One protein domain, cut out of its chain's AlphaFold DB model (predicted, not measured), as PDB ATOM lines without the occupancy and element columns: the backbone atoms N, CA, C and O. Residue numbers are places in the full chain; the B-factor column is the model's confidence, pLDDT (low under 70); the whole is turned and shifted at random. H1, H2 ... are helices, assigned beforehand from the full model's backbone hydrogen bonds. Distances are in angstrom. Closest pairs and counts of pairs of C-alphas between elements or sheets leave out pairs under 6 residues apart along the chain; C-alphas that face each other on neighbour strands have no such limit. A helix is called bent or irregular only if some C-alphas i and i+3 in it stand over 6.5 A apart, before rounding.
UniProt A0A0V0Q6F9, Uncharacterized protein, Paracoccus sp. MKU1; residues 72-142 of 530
ATOM      1  N   HIS A  72     278.754 271.095 309.493       83.56
ATOM      2  CA  HIS A  72     277.665 270.695 310.389       83.56
ATOM      3  C   HIS A  72     278.017 269.463 311.235       83.56
ATOM      4  O   HIS A  72     277.655 269.411 312.405       83.56
ATOM      5  N   GLU A  73     278.755 268.504 310.671       84.75
ATOM      6  CA  GLU A  73     279.187 267.296 311.379       84.75
ATOM      7  C   GLU A  73     280.244 267.644 312.434       84.75
ATOM      8  O   GLU A  73     280.191 267.155 313.562       84.75
ATOM      9  N   MET A  74     281.162 268.557 312.098       81.31
ATOM     10  CA  MET A  74     282.179 269.057 313.029       81.31
ATOM     11  C   MET A  74     281.545 269.791 314.220       81.31
ATOM     12  O   MET A  74     281.933 269.569 315.366       81.31
ATOM     13  N   LEU A  75     280.548 270.644 313.955       82.31
ATOM     14  CA  LEU A  75     279.817 271.364 314.999       82.31
ATOM     15  C   LEU A  75     279.009 270.410 315.879       82.31
ATOM     16  O   LEU A  75     279.098 270.504 317.099       82.31
ATOM     17  N   GLN A  76     278.294 269.453 315.287       85.69
ATOM     18  CA  GLN A  76     277.497 268.482 316.033       85.69
ATOM     19  C   GLN A  76     278.364 267.588 316.934       85.69
ATOM     20  O   GLN A  76     277.972 267.291 318.063       85.69
ATOM     21  N   ALA A  77     279.552 267.186 316.472       81.44
ATOM     22  CA  ALA A  77     280.501 266.418 317.277       81.44
ATOM     23  C   ALA A  77     280.996 267.217 318.496       81.44
ATOM     24  O   ALA A  77     280.994 266.705 319.619       81.44
ATOM     25  N   ALA A  78     281.353 268.490 318.299       80.38
ATOM     26  CA  ALA A  78     281.770 269.368 319.388       80.38
ATOM     27  C   ALA A  78     280.618 269.701 320.352       80.38
ATOM     28  O   ALA A  78     280.823 269.714 321.564       80.38
ATOM     29  N   GLU A  79     279.404 269.925 319.845       83.44
ATOM     30  CA  GLU A  79     278.202 270.147 320.659       83.44
ATOM     31  C   GLU A  79     277.864 268.922 321.506       83.44
ATOM     32  O   GLU A  79     277.592 269.054 322.697       83.44
ATOM     33  N   TYR A  80     277.933 267.725 320.924       83.06
ATOM     34  CA  TYR A  80     277.712 266.476 321.646       83.06
ATOM     35  C   TYR A  80     278.730 266.289 322.778       83.06
ATOM     36  O   TYR A  80     278.368 265.901 323.892       83.06
ATOM     37  N   TRP A  81     279.999 266.612 322.523       80.25
ATOM     38  CA  TRP A  81     281.037 266.574 323.547       80.25
ATOM     39  C   TRP A  81     280.818 267.623 324.648       80.25
ATOM     40  O   TRP A  81     280.861 267.288 325.832       80.25
ATOM     41  N   LEU A  82     280.508 268.872 324.284       77.12
ATOM     42  CA  LEU A  82     280.215 269.939 325.248       77.12
ATOM     43  C   LEU A  82     278.979 269.607 326.097       77.12
ATOM     44  O   LEU A  82     278.979 269.835 327.307       77.12
ATOM     45  N   ALA A  83     277.942 269.024 325.493       80.31
ATOM     46  CA  ALA A  83     276.747 268.553 326.190       80.31
ATOM     47  C   ALA A  83     277.078 267.421 327.179       80.31
ATOM     48  O   ALA A  83     276.634 267.447 328.327       80.31
ATOM     49  N   ARG A  84     277.924 266.460 326.781       77.44
ATOM     50  CA  ARG A  84     278.445 265.426 327.688       77.44
ATOM     51  C   ARG A  84     279.216 266.037 328.861       77.44
ATOM     52  O   ARG A  84     278.886 265.739 330.009       77.44
ATOM     53  N   ALA A  85     280.179 266.917 328.590       71.44
ATOM     54  CA  ALA A  85     281.007 267.552 329.615       71.44
ATOM     55  C   ALA A  85     280.166 268.368 330.611       71.44
ATOM     56  O   ALA A  85     280.290 268.196 331.821       71.44
ATOM     57  N   THR A  86     279.238 269.189 330.116       71.62
ATOM     58  CA  THR A  86     278.331 269.980 330.966       71.62
ATOM     59  C   THR A  86     277.402 269.104 331.803       71.62
ATOM     60  O   THR A  86     277.245 269.358 332.996       71.62
ATOM     61  N   SER A  87     276.844 268.030 331.235       72.88
ATOM     62  CA  SER A  87     275.983 267.102 331.982       72.88
ATOM     63  C   SER A  87     276.721 266.362 333.105       72.88
ATOM     64  O   SER A  87     276.144 266.134 334.167       72.88
ATOM     65  N   SER A  88     278.008 266.050 332.912       66.75
ATOM     66  CA  SER A  88     278.843 265.381 333.919       66.75
ATOM     67  C   SER A  88     279.229 266.306 335.079       66.75
ATOM     68  O   SER A  88     279.337 265.853 336.213       66.75
ATOM     69  N   ILE A  89     279.371 267.609 334.822       65.31
ATOM     70  CA  ILE A  89     279.725 268.611 335.844       65.31
ATOM     71  C   ILE A  89     278.499 269.041 336.666       65.31
ATOM     72  O   ILE A  89     278.610 269.296 337.859       65.31
ATOM     73  N   VAL A  90     277.299 269.063 336.073       62.50
ATOM     74  CA  VAL A  90     276.049 269.354 336.809       62.50
ATOM     75  C   VAL A  90     275.724 268.263 337.846       62.50
ATOM     76  O   VAL A  90     275.025 268.527 338.822       62.50
ATOM     77  N   GLN A  91     276.264 267.052 337.682       59.81
ATOM     78  CA  GLN A  91     276.127 265.958 338.650       59.81
ATOM     79  C   GLN A  91     277.122 266.042 339.822       59.81
ATOM     80  O   GLN A  91     276.889 265.410 340.853       59.81
ATOM     81  N   SER A  92     278.198 266.834 339.714       57.69
ATOM     82  CA  SER A  92     279.137 267.074 340.816       57.69
ATOM     83  C   SER A  92     278.686 268.270 341.656       57.69
ATOM     84  O   SER A  92     278.866 269.425 341.283       57.69
ATOM     85  N   SER A  93     278.072 267.995 342.806       53.16
ATOM     86  CA  SER A  93     277.611 269.001 343.764       53.16
ATOM     87  C   SER A  93     278.766 269.535 344.627       53.16
ATOM     88  O   SER A  93     278.921 269.119 345.778       53.16
ATOM     89  N   SER A  94     279.584 270.449 344.105       55.53
ATOM     90  CA  SER A  94     280.571 271.186 344.907       55.53
ATOM     91  C   SER A  94     280.565 272.684 344.587       55.53
ATOM     92  O   SER A  94     280.409 273.099 343.445       55.53
ATOM     93  N   ASN A  95     280.735 273.508 345.628       55.03
ATOM     94  CA  ASN A  95     280.797 274.981 345.588       55.03
ATOM     95  C   ASN A  95     282.069 275.538 344.902       55.03
ATOM     96  O   ASN A  95     282.430 276.698 345.105       55.03
ATOM     97  N   GLU A  96     282.781 274.728 344.122       58.38
ATOM     98  CA  GLU A  96     283.926 275.188 343.341       58.38
ATOM     99  C   GLU A  96     283.438 275.944 342.101       58.38
ATOM    100  O   GLU A  96     282.363 275.671 341.562       58.38
ATOM    101  N   ARG A  97     284.209 276.947 341.654       64.44
ATOM    102  CA  ARG A  97     283.865 277.713 340.451       64.44
ATOM    103  C   ARG A  97     283.703 276.715 339.307       64.44
ATOM    104  O   ARG A  97     284.649 276.023 338.953       64.44
ATOM    105  N   PHE A  98     282.511 276.672 338.716       63.78
ATOM    106  CA  PHE A  98     282.133 275.782 337.610       63.78
ATOM    107  C   PHE A  98     283.212 275.660 336.514       63.78
ATOM    108  O   PHE A  98     283.406 274.594 335.942       63.78
ATOM    109  N   ILE A  99     283.951 276.743 336.262       64.75
ATOM    110  CA  ILE A  99     285.051 276.818 335.294       64.75
ATOM    111  C   ILE A  99     286.241 275.928 335.686       64.75
ATOM    112  O   ILE A  99     286.829 275.298 334.811       64.75
ATOM    113  N   ASP A 100     286.595 275.845 336.967       67.25
ATOM    114  CA  ASP A 100     287.743 275.063 337.440       67.25
ATOM    115  C   ASP A 100     287.432 273.561 337.439       67.25
ATOM    116  O   ASP A 100     288.261 272.763 337.000       67.25
ATOM    117  N   LEU A 101     286.195 273.185 337.787       67.62
ATOM    118  CA  LEU A 101     285.686 271.818 337.618       67.62
ATOM    119  C   LEU A 101     285.644 271.412 336.143       67.62
ATOM    120  O   LEU A 101     286.055 270.309 335.783       67.62
ATOM    121  N   LEU A 102     285.206 272.323 335.269       66.94
ATOM    122  CA  LEU A 102     285.197 272.107 333.827       66.94
ATOM    123  C   LEU A 102     286.622 271.958 333.285       66.94
ATOM    124  O   LEU A 102     286.877 271.027 332.535       66.94
ATOM    125  N   ARG A 103     287.582 272.780 333.728       69.06
ATOM    126  CA  ARG A 103     289.005 272.652 333.363       69.06
ATOM    127  C   ARG A 103     289.616 271.326 333.823       69.06
ATOM    128  O   ARG A 103     290.317 270.692 333.037       69.06
ATOM    129  N   GLN A 104     289.344 270.885 335.050       70.75
ATOM    130  CA  GLN A 104     289.839 269.602 335.564       70.75
ATOM    131  C   GLN A 104     289.208 268.407 334.838       70.75
ATOM    132  O   GLN A 104     289.907 267.455 334.495       70.75
ATOM    133  N   TYR A 105     287.907 268.463 334.545       70.38
ATOM    134  CA  TYR A 105     287.222 267.422 333.781       70.38
ATOM    135  C   TYR A 105     287.750 267.345 332.343       70.38
ATOM    136  O   TYR A 105     288.069 266.263 331.858       70.38
ATOM    137  N   ILE A 106     287.927 268.495 331.688       71.06
ATOM    138  CA  ILE A 106     288.528 268.632 330.352       71.06
ATOM    139  C   ILE A 106     289.932 268.027 330.309       71.06
ATOM    140  O   ILE A 106     290.231 267.245 329.412       71.06
ATOM    141  N   ALA A 107     290.779 268.336 331.294       69.88
ATOM    142  CA  ALA A 107     292.142 267.811 331.357       69.88
ATOM    143  C   ALA A 107     292.192 266.277 331.482       69.88
ATOM    144  O   ALA A 107     293.136 265.658 330.998       69.88
ATOM    145  N   ASN A 108     291.172 265.667 332.092       70.19
ATOM    146  CA  ASN A 108     291.152 264.235 332.397       70.19
ATOM    147  C   ASN A 108     290.348 263.383 331.400       70.19
ATOM    148  O   ASN A 108     290.500 262.164 331.399       70.19
ATOM    149  N   THR A 109     289.477 263.986 330.584       69.31
ATOM    150  CA  THR A 109     288.513 263.241 329.745       69.31
ATOM    151  C   THR A 109     288.665 263.456 328.247       69.31
ATOM    152  O   THR A 109     288.068 262.702 327.482       69.31
ATOM    153  N   ILE A 110     289.467 264.431 327.813       73.69
ATOM    154  CA  ILE A 110     289.661 264.692 326.387       73.69
ATOM    155  C   ILE A 110     290.485 263.578 325.749       73.69
ATOM    156  O   ILE A 110     291.675 263.417 326.023       73.69
ATOM    157  N   ASN A 111     289.857 262.855 324.824       77.50
ATOM    158  CA  ASN A 111     290.582 262.009 323.886       77.50
ATOM    159  C   ASN A 111     291.227 262.869 322.779       77.50
ATOM    160  O   ASN A 111     290.735 263.942 322.432       77.50
ATOM    161  N   THR A 112     292.305 262.377 322.173       74.00
ATOM    162  CA  THR A 112     292.998 263.030 321.043       74.00
ATOM    163  C   THR A 112     292.052 263.368 319.882       74.00
ATOM    164  O   THR A 112     292.162 264.431 319.275       74.00
ATOM    165  N   GLU A 113     291.054 262.516 319.635       72.12
ATOM    166  CA  GLU A 113     290.001 262.732 318.639       72.12
ATOM    167  C   GLU A 113     289.056 263.895 318.989       72.12
ATOM    168  O   GLU A 113     288.676 264.668 318.110       72.12
ATOM    169  N   GLU A 114     288.702 264.045 320.268       75.81
ATOM    170  CA  GLU A 114     287.839 265.124 320.770       75.81
ATOM    171  C   GLU A 114     288.606 266.458 320.804       75.81
ATOM    172  O   GLU A 114     288.057 267.515 320.493       75.81
ATOM    173  N   MET A 115     289.913 266.414 321.092       75.56
ATOM    174  CA  MET A 115     290.804 267.573 320.979       75.56
ATOM    175  C   MET A 115     290.882 268.080 319.533       75.56
ATOM    176  O   MET A 115     290.824 269.291 319.298       75.56
ATOM    177  N   ALA A 116     290.969 267.164 318.564       73.06
ATOM    178  CA  ALA A 116     290.943 267.505 317.147       73.06
ATOM    179  C   ALA A 116     289.608 268.164 316.754       73.06
ATOM    180  O   ALA A 116     289.632 269.224 316.129       73.06
ATOM    181  N   ASP A 117     288.465 267.622 317.201       75.38
ATOM    182  CA  ASP A 117     287.131 268.204 316.959       75.38
ATOM    183  C   ASP A 117     287.023 269.643 317.492       75.38
ATOM    184  O   ASP A 117     286.610 270.555 316.771       75.38
ATOM    185  N   LEU A 118     287.460 269.875 318.732       77.69
ATOM    186  CA  LEU A 118     287.444 271.202 319.350       77.69
ATOM    187  C   LEU A 118     288.378 272.179 318.635       77.69
ATOM    188  O   LEU A 118     287.993 273.320 318.377       77.69
ATOM    189  N   SER A 119     289.584 271.742 318.265       78.25
ATOM    190  CA  SER A 119     290.534 272.575 317.523       78.25
ATOM    191  C   SER A 119     289.985 272.989 316.153       78.25
ATOM    192  O   SER A 119     290.134 274.140 315.733       78.25
ATOM    193  N   ALA A 120     289.274 272.079 315.485       76.44
ATOM    194  CA  ALA A 120     288.700 272.317 314.178       76.44
ATOM    195  C   ALA A 120     287.501 273.279 314.265       76.44
ATOM    196  O   ALA A 120     287.388 274.200 313.451       76.44
ATOM    197  N   VAL A 121     286.675 273.162 315.310       79.00
ATOM    198  CA  VAL A 121     285.602 274.125 315.604       79.00
ATOM    199  C   VAL A 121     286.156 275.495 316.005       79.00
ATOM    200  O   VAL A 121     285.671 276.501 315.495       79.00
ATOM    201  N   ILE A 122     287.220 275.582 316.809       77.19
ATOM    202  CA  ILE A 122     287.913 276.856 317.094       77.19
ATOM    203  C   ILE A 122     288.449 277.482 315.794       77.19
ATOM    204  O   ILE A 122     288.322 278.689 315.578       77.19
ATOM    205  N   GLY A 123     288.975 276.672 314.875       74.69
ATOM    206  CA  GLY A 123     289.384 277.112 313.540       74.69
ATOM    207  C   GLY A 123     288.230 277.661 312.686       74.69
ATOM    208  O   GLY A 123     288.431 278.594 311.909       74.69
ATOM    209  N   LEU A 124     287.013 277.131 312.841       75.38
ATOM    210  CA  LEU A 124     285.807 277.651 312.184       75.38
ATOM    211  C   LEU A 124     285.290 278.929 312.859       75.38
ATOM    212  O   LEU A 124     284.928 279.889 312.176       75.38
ATOM    213  N   LEU A 125     285.284 278.969 314.192       71.75
ATOM    214  CA  LEU A 125     284.804 280.108 314.975       71.75
ATOM    215  C   LEU A 125     285.753 281.310 314.894       71.75
ATOM    216  O   LEU A 125     285.282 282.439 314.820       71.75
ATOM    217  N   SER A 126     287.069 281.092 314.807       71.25
ATOM    218  CA  SER A 126     288.068 282.164 314.641       71.25
ATOM    219  C   SER A 126     287.932 282.925 313.318       71.25
ATOM    220  O   SER A 126     288.310 284.091 313.231       71.25
ATOM    221  N   LYS A 127     287.332 282.314 312.289       70.38
ATOM    222  CA  LYS A 127     287.012 282.988 311.019       70.38
ATOM    223  C   LYS A 127     285.774 283.883 311.115       70.38
ATOM    224  O   LYS A 127     285.542 284.701 310.225       70.38
ATOM    225  N   ARG A 128     284.965 283.750 312.174       74.12
ATOM    226  CA  ARG A 128     283.787 284.593 312.405       74.12
ATOM    227  C   ARG A 128     284.230 285.869 313.120       74.12
ATOM    228  O   ARG A 128     284.502 285.850 314.317       74.12
ATOM    229  N   LYS A 129     284.262 286.989 312.384       66.56
ATOM    230  CA  LYS A 129     284.636 288.325 312.901       66.56
ATOM    231  C   LYS A 129     283.938 288.678 314.218       66.56
ATOM    232  O   LYS A 129     284.573 289.182 315.134       66.56
ATOM    233  N   THR A 130     282.666 288.317 314.337       69.62
ATOM    234  CA  THR A 130     281.848 288.579 315.525       69.62
ATOM    235  C   THR A 130     282.380 287.919 316.797       69.62
ATOM    236  O   THR A 130     282.234 288.482 317.872       69.62
ATOM    237  N   ILE A 131     283.026 286.753 316.713       65.88
ATOM    238  CA  ILE A 131     283.580 286.059 317.889       65.88
ATOM    239  C   ILE A 131     284.943 286.638 318.266       65.88
ATOM    240  O   ILE A 131     285.223 286.813 319.448       65.88
ATOM    241  N   VAL A 132     285.761 286.995 317.273       66.25
ATOM    242  CA  VAL A 132     287.052 287.671 317.488       66.25
ATOM    243  C   VAL A 132     286.863 289.013 318.197       66.25
ATOM    244  O   VAL A 132     287.675 289.375 319.039       66.25
ATOM    245  N   GLU A 133     285.772 289.723 317.920       71.56
ATOM    246  CA  GLU A 133     285.423 290.977 318.601       71.56
ATOM    247  C   GLU A 133     284.889 290.765 320.030       71.56
ATOM    248  O   GLU A 133     285.088 291.613 320.901       71.56
ATOM    249  N   LEU A 134     284.235 289.629 320.295       72.31
ATOM    250  CA  LEU A 134     283.672 289.298 321.610       72.31
ATOM    251  C   LEU A 134     284.708 288.714 322.577       72.31
ATOM    252  O   LEU A 134     284.579 288.888 323.788       72.31
ATOM    253  N   LEU A 135     285.745 288.046 322.075       69.88
ATOM    254  CA  LEU A 135     286.753 287.371 322.897       69.88
ATOM    255  C   LEU A 135     287.524 288.349 323.814       69.88
ATOM    256  O   LEU A 135     287.587 288.088 325.016       69.88
ATOM    257  N   PRO A 136     287.986 289.528 323.342       72.00
ATOM    258  CA  PRO A 136     288.544 290.566 324.209       72.00
ATOM    259  C   PRO A 136     287.547 291.066 325.257       72.00
ATOM    260  O   PRO A 136     287.933 291.338 326.389       72.00
ATOM    261  N   GLN A 137     286.257 291.150 324.915       75.12
ATOM    262  CA  GLN A 137     285.211 291.577 325.854       75.12
ATOM    263  C   GLN A 137     284.942 290.521 326.931       75.12
ATOM    264  O   GLN A 137     284.612 290.870 328.063       75.12
ATOM    265  N   MET A 138     285.091 289.237 326.601       69.12
ATOM    266  CA  MET A 138     285.004 288.137 327.562       69.12
ATOM    267  C   MET A 138     286.232 288.096 328.473       69.12
ATOM    268  O   MET A 138     286.077 287.998 329.686       69.12
ATOM    269  N   MET A 139     287.433 288.258 327.913       71.62
ATOM    270  CA  MET A 139     288.679 288.331 328.685       71.62
ATOM    271  C   MET A 139     288.743 289.581 329.572       71.62
ATOM    272  O   MET A 139     289.290 289.540 330.669       71.62
ATOM    273  N   ALA A 140     288.129 290.690 329.150       71.88
ATOM    274  CA  ALA A 140     288.024 291.907 329.953       71.88
ATOM    275  C   ALA A 140     287.149 291.747 331.209       71.88
ATOM    276  O   ALA A 140     287.269 292.538 332.142       71.88
ATOM    277  N   ARG A 141     286.276 290.733 331.248       76.44
ATOM    278  CA  ARG A 141     285.427 290.429 332.408       76.44
ATOM    279  C   ARG A 141     286.117 289.528 333.437       76.44
ATOM    280  O   ARG A 141     285.567 289.352 334.521       76.44
ATOM    281  N   GLU A 142     287.289 288.969 333.123       83.44
ATOM    282  CA  GLU A 142     288.052 288.112 334.034       83.44
ATOM    283  C   GLU A 142     289.026 288.959 334.882       83.44
ATOM    284  O   GLU A 142     289.947 289.572 334.331       83.44
TER     285      GLU A 142
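AT A GLANCE: This is residues 72 to 142 of the 530 residues of an uncharacterized protein of Paracoccus sp. MKU1 (UniProt A0A0V0Q6F9). The long helix H1 is crossed on one side by H2 near one end and by H3 toward the other, and H4 sticks out beyond H3 with residues 129 to 134 and 136 to 139, giving a loose, open C shape. The printed part has 71 residues with four named helices in the order H1, H2, H3, H4 and no named strand, an all-helix domain. It is only just loose, close to compact, with a radius of gyration of the C-alphas of 13.8 A, and its outline is flat, spanning 37 by 31 by 17 A.

IN THESE COORDINATES: H1, residues 72 to 90, begins at C-alpha 72 (277.665, 270.695, 310.389) and is 26.5 A long. H2, residues 98 to 109, is 16.1 A long. H3, residues 112 to 125, is 19.9 A long. H4, residues 129 to 139, is 16.3 A long and ends at C-alpha 139 (288.679, 288.331, 328.685); it is neither bent nor irregular, but only just: C-alphas 133 and 136 are 6.4 A apart.

HOW THE PARTS SIT: H1 touches H2 with residues 85 to 89 alone, at a steep tilt of 65 degrees, opposite ways; the closest C-alphas, of Ile 89 and Leu 102, are 6.8 A apart. H1 touches H3 with residues 74 to 81 alone, at a steep tilt of 66 degrees, opposite ways; the closest C-alphas, of Ala 78 and Leu 118, are 6.0 A apart. H2 and H3 are apart. H3 and H4 are close but not clearly touching, the closest C-alphas, of Leu 125 and Ile 131, being 6.7 A apart; their steep tilt of 69 degrees is only just short of about perpendicular. H4 is apart from H1 and H2. In H1, H2 and H3 every O i to N i+4 pair is within hydrogen-bond range; in H4, 5 of 7 are.

THE WHOLE: The C-alphas farthest apart, of Ser 93 and Lys 129, are 37.1 A apart. The printed part has no cut and no long link. The mean pLDDT of the printed part is 72.1; residues 88 to 103, 107, 109, 129 to 132, 135 and 138 are under 70.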